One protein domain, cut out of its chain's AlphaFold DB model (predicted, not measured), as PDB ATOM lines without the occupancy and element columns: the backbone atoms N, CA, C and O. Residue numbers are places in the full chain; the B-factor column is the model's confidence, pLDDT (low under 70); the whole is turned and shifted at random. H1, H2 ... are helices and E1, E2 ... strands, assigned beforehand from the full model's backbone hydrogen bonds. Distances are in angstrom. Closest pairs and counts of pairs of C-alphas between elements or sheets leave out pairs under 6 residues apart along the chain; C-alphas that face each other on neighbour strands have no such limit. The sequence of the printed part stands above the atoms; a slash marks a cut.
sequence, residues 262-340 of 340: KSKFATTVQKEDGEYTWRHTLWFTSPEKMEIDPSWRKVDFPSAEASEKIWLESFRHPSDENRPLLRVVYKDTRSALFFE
ATOM      1  N   LYS A 262     -53.022  21.344 -19.620       78.25
ATOM      2  CA  LYS A 262     -53.809  22.562 -19.876       78.25
ATOM      3  C   LYS A 262     -52.899  23.773 -19.768       78.25
ATOM      4  O   LYS A 262     -53.102  24.680 -18.952       78.25
ATOM      5  N   SER A 263     -51.816  23.753 -20.536       84.69
ATOM      6  CA  SER A 263     -50.821  24.816 -20.516       84.69
ATOM      7  C   SER A 263     -50.428  25.250 -21.914       84.69
ATOM      8  O   SER A 263     -50.832  24.677 -22.911       84.69
ATOM      9  N   LYS A 264     -49.598  26.288 -21.982       87.75
ATOM     10  CA  LYS A 264     -49.028  26.739 -23.251       87.75
ATOM     11  C   LYS A 264     -47.980  25.772 -23.827       87.75
ATOM     12  O   LYS A 264     -47.443  26.050 -24.886       87.75
ATOM     13  N   PHE A 265     -47.606  24.727 -23.092       92.38
ATOM     14  CA  PHE A 265     -46.523  23.814 -23.465       92.38
ATOM     15  C   PHE A 265     -47.036  22.482 -24.006       92.38
ATOM     16  O   PHE A 265     -46.343  21.849 -24.797       92.38
ATOM     17  N   ALA A 266     -48.205  22.053 -23.534       93.88
ATOM     18  CA  ALA A 266     -48.798  20.784 -23.899       93.88
ATOM     19  C   ALA A 266     -50.314  20.793 -23.683       93.88
ATOM     20  O   ALA A 266     -50.804  21.460 -22.755       93.88
ATOM     21  N   THR A 267     -51.005  20.004 -24.504       94.25
ATOM     22  CA  THR A 267     -52.443  19.742 -24.421       94.25
ATOM     23  C   THR A 267     -52.680  18.256 -24.216       94.25
ATOM     24  O   THR A 267     -52.145  17.432 -24.953       94.25
ATOM     25  N   THR A 268     -53.505  17.921 -23.231       94.81
ATOM     26  CA  THR A 268     -53.875  16.541 -22.926       94.81
ATOM     27  C   THR A 268     -55.288  16.236 -23.396       94.81
ATOM     28  O   THR A 268     -56.223  16.988 -23.112       94.81
ATOM     29  N   VAL A 269     -55.435  15.101 -24.074       94.25
ATOM     30  CA  VAL A 269     -56.702  14.543 -24.547       94.25
ATOM     31  C   VAL A 269     -56.871  13.152 -23.942       94.25
ATOM     32  O   VAL A 269     -55.938  12.353 -23.950       94.25
ATOM     33  N   GLN A 270     -58.058  12.868 -23.413       94.19
ATOM     34  CA  GLN A 270     -58.415  11.526 -22.955       94.19
ATOM     35  C   GLN A 270     -58.931  10.717 -24.148       94.19
ATOM     36  O   GLN A 270     -59.814  11.188 -24.866       94.19
ATOM     37  N   LYS A 271     -58.373   9.525 -24.356       93.25
ATOM     38  CA  LYS A 271     -58.824   8.538 -25.343       93.25
ATOM     39  C   LYS A 271     -59.264   7.260 -24.624       93.25
ATOM     40  O   LYS A 271     -59.079   7.115 -23.417       93.25
ATOM     41  N   GLU A 272     -59.877   6.335 -25.356       91.50
ATOM     42  CA  GLU A 272     -60.402   5.086 -24.786       91.50
ATOM     43  C   GLU A 272     -59.325   4.217 -24.128       91.50
ATOM     44  O   GLU A 272     -59.608   3.508 -23.165       91.50
ATOM     45  N   ASP A 273     -58.091   4.280 -24.612       93.19
ATOM     46  CA  ASP A 273     -56.958   3.457 -24.195       93.19
ATOM     47  C   ASP A 273     -56.008   4.167 -23.215       93.19
ATOM     48  O   ASP A 273     -55.170   3.515 -22.584       93.19
ATOM     49  N   GLY A 274     -56.158   5.480 -23.021       94.75
ATOM     50  CA  GLY A 274     -55.320   6.233 -22.097       94.75
ATOM     51  C   GLY A 274     -55.327   7.747 -22.290       94.75
ATOM     52  O   GLY A 274     -56.156   8.331 -22.987       94.75
ATOM     53  N   GLU A 275     -54.352   8.386 -21.657       95.44
ATOM     54  CA  GLU A 275     -54.141   9.826 -21.676       95.44
ATOM     55  C   GLU A 275     -53.042  10.212 -22.673       95.44
ATOM     56  O   GLU A 275     -51.908   9.745 -22.575       95.44
ATOM     57  N   TYR A 276     -53.360  11.117 -23.602       96.44
ATOM     58  CA  TYR A 276     -52.473  11.553 -24.680       96.44
ATOM     59  C   TYR A 276     -52.086  13.015 -24.477       96.44
ATOM     60  O   TYR A 276     -52.922  13.906 -24.613       96.44
ATOM     61  N   THR A 277     -50.818  13.271 -24.171       96.75
ATOM     62  CA  THR A 277     -50.281  14.611 -23.910       96.75
ATOM     63  C   THR A 277     -49.388  15.072 -25.057       96.75
ATOM     64  O   THR A 277     -48.251  14.624 -25.203       96.75
ATOM     65  N   TRP A 278     -49.904  16.002 -25.854       96.25
ATOM     66  CA  TRP A 278     -49.281  16.532 -27.062       96.25
ATOM     67  C   TRP A 278     -48.417  17.748 -26.759       96.25
ATOM     68  O   TRP A 278     -48.885  18.702 -26.134       96.25
ATOM     69  N   ARG A 279     -47.167  17.748 -27.226       94.94
ATOM     70  CA  ARG A 279     -46.261  18.898 -27.139       94.94
ATOM     71  C   ARG A 279     -46.725  20.002 -28.088       94.94
ATOM     72  O   ARG A 279     -47.033  19.756 -29.247       94.94
ATOM     73  N   HIS A 280     -46.708  21.240 -27.609       94.25
ATOM     74  CA  HIS A 280     -46.892  22.415 -28.460       94.25
ATOM     75  C   HIS A 280     -45.594  22.789 -29.180       94.25
ATOM     76  O   HIS A 280     -44.494  22.491 -28.708       94.25
ATOM     77  N   THR A 281     -45.710  23.530 -30.278       90.88
ATOM     78  CA  THR A 281     -44.560  24.073 -31.009       90.88
ATOM     79  C   THR A 281     -43.657  24.932 -30.110       90.88
ATOM     80  O   THR A 281     -44.035  25.376 -29.020       90.88
ATOM     81  N   LEU A 282     -42.446  25.248 -30.583       90.38
ATOM     82  CA  LEU A 282     -41.506  26.114 -29.852       90.38
ATOM     83  C   LEU A 282     -42.049  27.536 -29.607       90.38
ATOM     84  O   LEU A 282     -41.544  28.246 -28.729       90.38
ATOM     85  N   TRP A 283     -43.098  27.928 -30.333       90.69
ATOM     86  CA  TRP A 283     -43.861  29.168 -30.178       90.69
ATOM     87  C   TRP A 283     -45.235  28.975 -29.512       90.69
ATOM     88  O   TRP A 283     -46.036  29.904 -29.489       90.69
ATOM     89  N   PHE A 284     -45.448  27.829 -28.858       90.06
ATOM     90  CA  PHE A 284     -46.584  27.517 -27.982       90.06
ATOM     91  C   PHE A 284     -47.936  27.297 -28.672       90.06
ATOM     92  O   PHE A 284     -48.969  27.307 -27.993       90.06
ATOM     93  N   THR A 285     -47.936  27.043 -29.980       88.56
ATOM     94  CA  THR A 285     -49.139  26.651 -30.722       88.56
ATOM     95  C   THR A 285     -49.378  25.154 -30.557       88.56
ATOM     96  O   THR A 285     -48.446  24.353 -30.633       88.56
ATOM     97  N   SER A 286     -50.624  24.784 -30.275       87.06
ATOM     98  CA  SER A 286     -51.051  23.382 -30.226       87.06
ATOM     99  C   SER A 286     -50.906  22.737 -31.611       87.06
ATOM    100  O   SER A 286     -51.105  23.452 -32.593       87.06
ATOM    101  N   PRO A 287     -50.603  21.431 -31.725       86.56
ATOM    102  CA  PRO A 287     -50.659  20.742 -33.012       86.56
ATOM    103  C   PRO A 287     -52.018  20.938 -33.689       86.56
ATOM    104  O   PRO A 287     -53.049  20.922 -33.011       86.56
ATOM    105  N   GLU A 288     -52.012  21.126 -35.012       84.19
ATOM    106  CA  GLU A 288     -53.239  21.275 -35.808       84.19
ATOM    107  C   GLU A 288     -54.068  19.989 -35.801       84.19
ATOM    108  O   GLU A 288     -55.297  20.035 -35.738       84.19
ATOM    109  N   LYS A 289     -53.382  18.841 -35.813       86.12
ATOM    110  CA  LYS A 289     -53.972  17.505 -35.740       86.12
ATOM    111  C   LYS A 289     -53.444  16.777 -34.509       86.12
ATOM    112  O   LYS A 289     -52.240  16.756 -34.262       86.12
ATOM    113  N   MET A 290     -54.352  16.176 -33.743       88.88
ATOM    114  CA  MET A 290     -54.047  15.358 -32.558       88.88
ATOM    115  C   MET A 290     -53.998  13.869 -32.935       88.88
ATOM    116  O   MET A 290     -54.663  13.016 -32.331       88.88
ATOM    117  N   GLU A 291     -53.230  13.581 -33.983       91.00
ATOM    118  CA  GLU A 291     -53.092  12.278 -34.631       91.00
ATOM    119  C   GLU A 291     -51.624  11.851 -34.609       91.00
ATOM    120  O   GLU A 291     -50.727  12.687 -34.703       91.00
ATOM    121  N   ILE A 292     -51.383  10.558 -34.392       92.00
ATOM    122  CA  ILE A 292     -50.022  10.014 -34.375       92.00
ATOM    123  C   ILE A 292     -49.591   9.851 -35.825       92.00
ATOM    124  O   ILE A 292     -50.278   9.162 -36.579       92.00
ATOM    125  N   ASP A 293     -48.463  10.449 -36.195       91.38
ATOM    126  CA  ASP A 293     -47.847  10.172 -37.487       91.38
ATOM    127  C   ASP A 293     -47.264   8.745 -37.476       91.38
ATOM    128  O   ASP A 293     -46.489   8.416 -36.571       91.38
ATOM    129  N   PRO A 294     -47.614   7.877 -38.442       92.88
ATOM    130  CA  PRO A 294     -47.033   6.543 -38.552       92.88
ATOM    131  C   PRO A 294     -45.503   6.525 -38.676       92.88
ATOM    132  O   PRO A 294     -44.897   5.498 -38.376       92.88
ATOM    133  N   SER A 295     -44.873   7.623 -39.112       94.12
ATOM    134  CA  SER A 295     -43.412   7.722 -39.185       94.12
ATOM    135  C   SER A 295     -42.748   7.884 -37.817       94.12
ATOM    136  O   SER A 295     -41.542   7.669 -37.703       94.12
ATOM    137  N   TRP A 296     -43.503   8.262 -36.779       95.50
ATOM    138  CA  TRP A 296     -42.934   8.569 -35.473       95.50
ATOM    139  C   TRP A 296     -42.370   7.337 -34.782       95.50
ATOM    140  O   TRP A 296     -43.028   6.307 -34.599       95.50
ATOM    141  N   ARG A 297     -41.149   7.488 -34.272       96.38
ATOM    142  CA  ARG A 297     -40.504   6.464 -33.458       96.38
ATOM    143  C   ARG A 297     -41.179   6.385 -32.093       96.38
ATOM    144  O   ARG A 297     -41.181   7.351 -31.329       96.38
ATOM    145  N   LYS A 298     -41.682   5.200 -31.746       97.12
ATOM    146  CA  LYS A 298     -42.262   4.894 -30.433       97.12
ATOM    147  C   LYS A 298     -41.219   4.283 -29.495       97.12
ATOM    148  O   LYS A 298     -40.499   3.362 -29.874       97.12
ATOM    149  N   VAL A 299     -41.173   4.761 -28.254       97.50
ATOM    150  CA  VAL A 299     -40.391   4.170 -27.160       97.50
ATOM    151  C   VAL A 299     -41.325   3.850 -26.002       97.50
ATOM    152  O   VAL A 299     -41.955   4.754 -25.450       97.50
ATOM    153  N   ASP A 300     -41.415   2.573 -25.643       97.50
ATOM    154  CA  ASP A 300     -42.238   2.089 -24.537       97.50
ATOM    155  C   ASP A 300     -41.491   2.150 -23.196       97.50
ATOM    156  O   ASP A 300     -40.280   1.946 -23.111       97.50
ATOM    157  N   PHE A 301     -42.245   2.421 -22.135       97.44
ATOM    158  CA  PHE A 301     -41.771   2.539 -20.766       97.44
ATOM    159  C   PHE A 301     -42.620   1.672 -19.833       97.44
ATOM    160  O   PHE A 301     -43.845   1.612 -19.986       97.44
ATOM    161  N   PRO A 302     -41.994   1.050 -18.818       93.56
ATOM    162  CA  PRO A 302     -42.686   0.144 -17.905       93.56
ATOM    163  C   PRO A 302     -43.700   0.860 -17.003       93.56
ATOM    164  O   PRO A 302     -44.620   0.216 -16.517       93.56
ATOM    165  N   SER A 303     -43.550   2.171 -16.785       94.56
ATOM    166  CA  SER A 303     -44.463   2.965 -15.959       94.56
ATOM    167  C   SER A 303     -44.583   4.411 -16.442       94.56
ATOM    168  O   SER A 303     -43.740   4.903 -17.203       94.56
ATOM    169  N   ALA A 304     -45.622   5.111 -15.986       93.75
ATOM    170  CA  ALA A 304     -45.852   6.525 -16.261       93.75
ATOM    171  C   ALA A 304     -44.732   7.425 -15.707       93.75
ATOM    172  O   ALA A 304     -44.341   8.391 -16.365       93.75
ATOM    173  N   GLU A 305     -44.180   7.104 -14.537       94.50
ATOM    174  CA  GLU A 305     -43.115   7.870 -13.878       94.50
ATOM    175  C   GLU A 305     -41.815   7.837 -14.692       94.50
ATOM    176  O   GLU A 305     -41.116   8.849 -14.807       94.50
ATOM    177  N   ALA A 306     -41.508   6.688 -15.306       94.12
ATOM    178  CA  ALA A 306     -40.315   6.521 -16.129       94.12
ATOM    179  C   ALA A 306     -40.348   7.434 -17.367       94.12
ATOM    180  O   ALA A 306     -39.376   8.150 -17.633       94.12
ATOM    181  N   SER A 307     -41.477   7.480 -18.086       96.19
ATOM    182  CA  SER A 307     -41.628   8.398 -19.223       96.19
ATOM    183  C   SER A 307     -41.775   9.856 -18.792       96.19
ATOM    184  O   SER A 307     -41.331  10.746 -19.518       96.19
ATOM    185  N   GLU A 308     -42.360  10.132 -17.620       96.25
ATOM    186  CA  GLU A 308     -42.549  11.494 -17.108       96.25
ATOM    187  C   GLU A 308     -41.216  12.227 -16.959       96.25
ATOM    188  O   GLU A 308     -41.095  13.378 -17.384       96.25
ATOM    189  N   LYS A 309     -40.199  11.564 -16.399       93.88
ATOM    190  CA  LYS A 309     -38.876  12.166 -16.209       93.88
ATOM    191  C   LYS A 309     -38.273  12.633 -17.537       93.88
ATOM    192  O   LYS A 309     -37.806  13.767 -17.626       93.88
ATOM    193  N   ILE A 310     -38.318  11.787 -18.566       94.81
ATOM    194  CA  ILE A 310     -37.778  12.092 -19.901       94.81
ATOM    195  C   ILE A 310     -38.625  13.168 -20.589       94.81
ATOM    196  O   ILE A 310     -38.092  14.134 -21.141       94.81
ATOM    197  N   TRP A 311     -39.951  13.048 -20.495       95.94
ATOM    198  CA  TRP A 311     -40.888  14.040 -21.005       95.94
ATOM    199  C   TRP A 311     -40.606  15.422 -20.424       95.94
ATOM    200  O   TRP A 311     -40.422  16.372 -21.176       95.94
ATOM    201  N   LEU A 312     -40.499  15.541 -19.103       95.56
ATOM    202  CA  LEU A 312     -40.218  16.801 -18.430       95.56
ATOM    203  C   LEU A 312     -38.822  17.339 -18.759       95.56
ATOM    204  O   LEU A 312     -38.697  18.523 -19.074       95.56
ATOM    205  N   GLU A 313     -37.781  16.505 -18.730       93.06
ATOM    206  CA  GLU A 313     -36.411  16.958 -19.002       93.06
ATOM    207  C   GLU A 313     -36.271  17.530 -20.422       93.06
ATOM    208  O   GLU A 313     -35.656  18.579 -20.621       93.06
ATOM    209  N   SER A 314     -36.968  16.952 -21.400       93.75
ATOM    210  CA  SER A 314     -36.960  17.454 -22.779       93.75
ATOM    211  C   SER A 314     -37.589  18.851 -22.974       93.75
ATOM    212  O   SER A 314     -37.445  19.455 -24.036       93.75
ATOM    213  N   PHE A 315     -38.292  19.423 -21.983       92.50
ATOM    214  CA  PHE A 315     -38.709  20.840 -22.023       92.50
ATOM    215  C   PHE A 315     -37.630  21.804 -21.514       92.50
ATOM    216  O   PHE A 315     -37.735  23.009 -21.751       92.50
ATOM    217  N   ARG A 316     -36.604  21.312 -20.809       88.75
ATOM    218  CA  ARG A 316     -35.468  22.129 -20.346       88.75
ATOM    219  C   ARG A 316     -34.448  22.375 -21.450       88.75
ATOM    220  O   ARG A 316     -33.825  23.436 -21.467       88.75
ATOM    221  N   HIS A 317     -34.355  21.441 -22.393       83.50
ATOM    222  CA  HIS A 317     -33.449  21.482 -23.538       83.50
ATOM    223  C   HIS A 317     -34.232  21.504 -24.857       83.50
ATOM    224  O   HIS A 317     -34.155  20.569 -25.644       83.50
ATOM    225  N   PRO A 318     -35.011  22.568 -25.131       77.31
ATOM    226  CA  PRO A 318     -35.896  22.598 -26.292       77.31
ATOM    227  C   PRO A 318     -35.153  22.579 -27.634       77.31
ATOM    228  O   PRO A 318     -35.794  22.318 -28.642       77.31
ATOM    229  N   SER A 319     -33.847  22.856 -27.666       77.94
ATOM    230  CA  SER A 319     -33.031  22.782 -28.882       77.94
ATOM    231  C   SER A 319     -32.635  21.361 -29.272       77.94
ATOM    232  O   SER A 319     -32.102  21.187 -30.358       77.94
ATOM    233  N   ASP A 320     -32.869  20.370 -28.409       82.25
ATOM    234  CA  ASP A 320     -32.635  18.968 -28.740       82.25
ATOM    235  C   ASP A 320     -33.611  18.528 -29.842       82.25
ATOM    236  O   ASP A 320     -34.830  18.721 -29.727       82.25
ATOM    237  N   GLU A 321     -33.058  17.992 -30.927       77.19
ATOM    238  CA  GLU A 321     -33.816  17.473 -32.065       77.19
ATOM    239  C   GLU A 321     -34.533  16.171 -31.691       77.19
ATOM    240  O   GLU A 321     -35.641  15.927 -32.155       77.19
ATOM    241  N   ASN A 322     -33.994  15.397 -30.745       86.19
ATOM    242  CA  ASN A 322     -34.570  14.130 -30.303       86.19
ATOM    243  C   ASN A 322     -35.530  14.309 -29.111       86.19
ATOM    244  O   ASN A 322     -35.453  13.612 -28.095       86.19
ATOM    245  N   ARG A 323     -36.444  15.280 -29.209       92.38
ATOM    246  CA  ARG A 323     -37.443  15.559 -28.166       92.38
ATOM    247  C   ARG A 323     -38.768  14.839 -28.456       92.38
ATOM    248  O   ARG A 323     -39.235  14.864 -29.590       92.38
ATOM    249  N   PRO A 324     -39.438  14.271 -27.441       95.56
ATOM    250  CA  PRO A 324     -40.715  13.602 -27.642       95.56
ATOM    251  C   PRO A 324     -41.813  14.613 -27.997       95.56
ATOM    252  O   PRO A 324     -41.960  15.642 -27.326       95.56
ATOM    253  N   LEU A 325     -42.609  14.307 -29.017       95.31
ATOM    254  CA  LEU A 325     -43.753  15.091 -29.488       95.31
ATOM    255  C   LEU A 325     -45.055  14.718 -28.771       95.31
ATOM    256  O   LEU A 325     -45.919  15.571 -28.565       95.31
ATOM    257  N   LEU A 326     -45.172  13.469 -28.327       96.62
ATOM    258  CA  LEU A 326     -46.340  12.958 -27.619       96.62
ATOM    259  C   LEU A 326     -45.901  12.041 -26.476       96.62
ATOM    260  O   LEU A 326     -44.996  11.221 -26.627       96.62
ATOM    261  N   ARG A 327     -46.586  12.169 -25.340       97.12
ATOM    262  CA  ARG A 327     -46.553  11.201 -24.244       97.12
ATOM    263  C   ARG A 327     -47.916  10.541 -24.095       97.12
ATOM    264  O   ARG A 327     -48.909  11.245 -23.930       97.12
ATOM    265  N   VAL A 328     -47.941   9.213 -24.092       97.31
ATOM    266  CA  VAL A 328     -49.141   8.405 -23.849       97.31
ATOM    267  C   VAL A 328     -48.996   7.677 -22.522       97.31
ATOM    268  O   VAL A 328     -47.970   7.045 -22.285       97.31
ATOM    269  N   VAL A 329     -50.008   7.759 -21.662       96.69
ATOM    270  CA  VAL A 329     -50.129   6.937 -20.449       96.69
ATOM    271  C   VAL A 329     -51.342   6.039 -20.613       96.69
ATOM    272  O   VAL A 329     -52.468   6.530 -20.662       96.69
ATOM    273  N   TYR A 330     -51.111   4.737 -20.720       95.94
ATOM    274  CA  TYR A 330     -52.170   3.753 -20.894       95.94
ATOM    275  C   TYR A 330     -52.872   3.466 -19.563       95.94
ATOM    276  O   TYR A 330     -52.327   3.695 -18.480       95.94
ATOM    277  N   LYS A 331     -54.091   2.920 -19.637       92.81
ATOM    278  CA  LYS A 331     -54.893   2.549 -18.455       92.81
ATOM    279  C   LYS A 331     -54.199   1.565 -17.507       92.81
ATOM    280  O   LYS A 331     -54.481   1.572 -16.314       92.81
ATOM    281  N   ASP A 332     -53.297   0.741 -18.027       90.31
ATOM    282  CA  ASP A 332     -52.525  -0.247 -17.269       90.31
ATOM    283  C   ASP A 332     -51.210   0.307 -16.697       90.31
ATOM    284  O   ASP A 332     -50.332  -0.459 -16.308       90.31
ATOM    285  N   THR A 333     -51.074   1.635 -16.630       85.19
ATOM    286  CA  THR A 333     -49.921   2.399 -16.116       85.19
ATOM    287  C   THR A 333     -48.652   2.346 -16.961       85.19
ATOM    288  O   THR A 333     -47.735   3.139 -16.714       85.19
ATOM    289  N   ARG A 334     -48.599   1.508 -18.006       95.12
ATOM    290  CA  ARG A 334     -47.530   1.588 -19.007       95.12
ATOM    291  C   ARG A 334     -47.595   2.936 -19.711       95.12
ATOM    292  O   ARG A 334     -48.634   3.598 -19.762       95.12
ATOM    293  N   SER A 335     -46.480   3.359 -20.288       97.31
ATOM    294  CA  SER A 335     -46.460   4.608 -21.042       97.31
ATOM    295  C   SER A 335     -45.557   4.534 -22.257       97.31
ATOM    296  O   SER A 335     -44.706   3.658 -22.358       97.31
ATOM    297  N   ALA A 336     -45.756   5.452 -23.192       97.62
ATOM    298  CA  ALA A 336     -44.944   5.563 -24.388       97.62
ATOM    299  C   ALA A 336     -44.613   7.024 -24.685       97.62
ATOM    300  O   ALA A 336     -45.409   7.928 -24.418       97.62
ATOM    301  N   LEU A 337     -43.438   7.243 -25.265       97.94
ATOM    302  CA  LEU A 337     -43.047   8.513 -25.861       97.94
ATOM    303  C   LEU A 337     -42.892   8.335 -27.368       97.94
ATOM    304  O   LEU A 337     -42.318   7.346 -27.820       97.94
ATOM    305  N   PHE A 338     -43.384   9.310 -28.122       97.31
ATOM    306  CA  PHE A 338     -43.277   9.354 -29.577       97.31
ATOM    307  C   PHE A 338     -42.369  10.505 -29.987       97.31
ATOM    308  O   PHE A 338     -42.471  11.599 -29.425       97.31
ATOM    309  N   PHE A 339     -41.495  10.248 -30.949       95.38
ATOM    310  CA  PHE A 339     -40.481  11.164 -31.464       95.38
ATOM    311  C   PHE A 339     -40.642  11.285 -32.980       95.38
ATOM    312  O   PHE A 339     -41.102  10.327 -33.601       95.38
ATOM    313  N   GLU A 340     -40.273  12.441 -33.537       90.69
ATOM    314  CA  GLU A 340     -40.198  12.634 -34.994       90.69
ATOM    315  C   GLU A 340     -39.206  11.668 -35.649       90.69
ATOM    316  O   GLU A 340     -38.175  11.352 -35.000       90.69
TER     317      GLU A 340
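Overview. This is residues 262 to 340 of the 340 residues of an uncharacterized protein of Lentisphaerae bacterium ADurb.Bin242 (UniProt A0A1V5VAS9). A twisted antiparallel sheet of five strands has one helix, H1, packed over one face, mainly over E4 and E5; a long link, residues 280 to 296, arches past the side away from H1 to join E2 to the edge strand E3. The 79 printed residues hold E1, E2, E3, H1, E4 and E5 along the chain, and the sheet runs E1, E2, E4, E5, E3. The class is mixed, helices and strands, with under half of the residues in named elements. The whole is compact, with a radius of gyration of the C-alphas of 11.8 A and spans of 33 by 26 by 22 A.

Arrangement. E1, residues 266 to 270, and E2, residues 274 to 279, form a hairpin, with N 269 and O 276 2.8 A apart. E2 is antiparallel to E4, residues 324 to 330, with N 277 and O 327 2.8 A apart. E4 and E5, residues 335 to 339, form a hairpin, with N 328 and O 336 2.9 A apart. E5 is antiparallel to E3, residues 297 to 301, with N 299 and O 337 2.9 A apart. H1, residues 304 to 313, is on the sheet at a height of 8.7 A, along the strands, at 12 degrees to E5 on the local plane. The closest C-alphas of H1 and E5, those of Ala 304 and Ser 335, are 5.2 A apart. In H1, 5 of 6 O i to N i+4 pairs are within hydrogen-bond range. E3, H1 and E4 form a split strand-helix-strand unit, two strands running the same way with E5 between them, and its crossover is right-handed.

Along the chain. E1 begins at C-alpha 266 (-48.798, 20.784, -23.899) and spans 13.4 A, E2 16.4 A, E3 13.3 A, H1 14.3 A, E4 16.5 A and E5 13.7 A, ending at C-alpha 339 (-40.481, 11.164, -31.464).

Size, cuts and confidence. The C-alphas farthest apart, of Trp 283 and Asp 332, are 33.3 A apart. The link from E2 to E3 is long. The printed part has no cut, and no printed residue is under 70 in pLDDT.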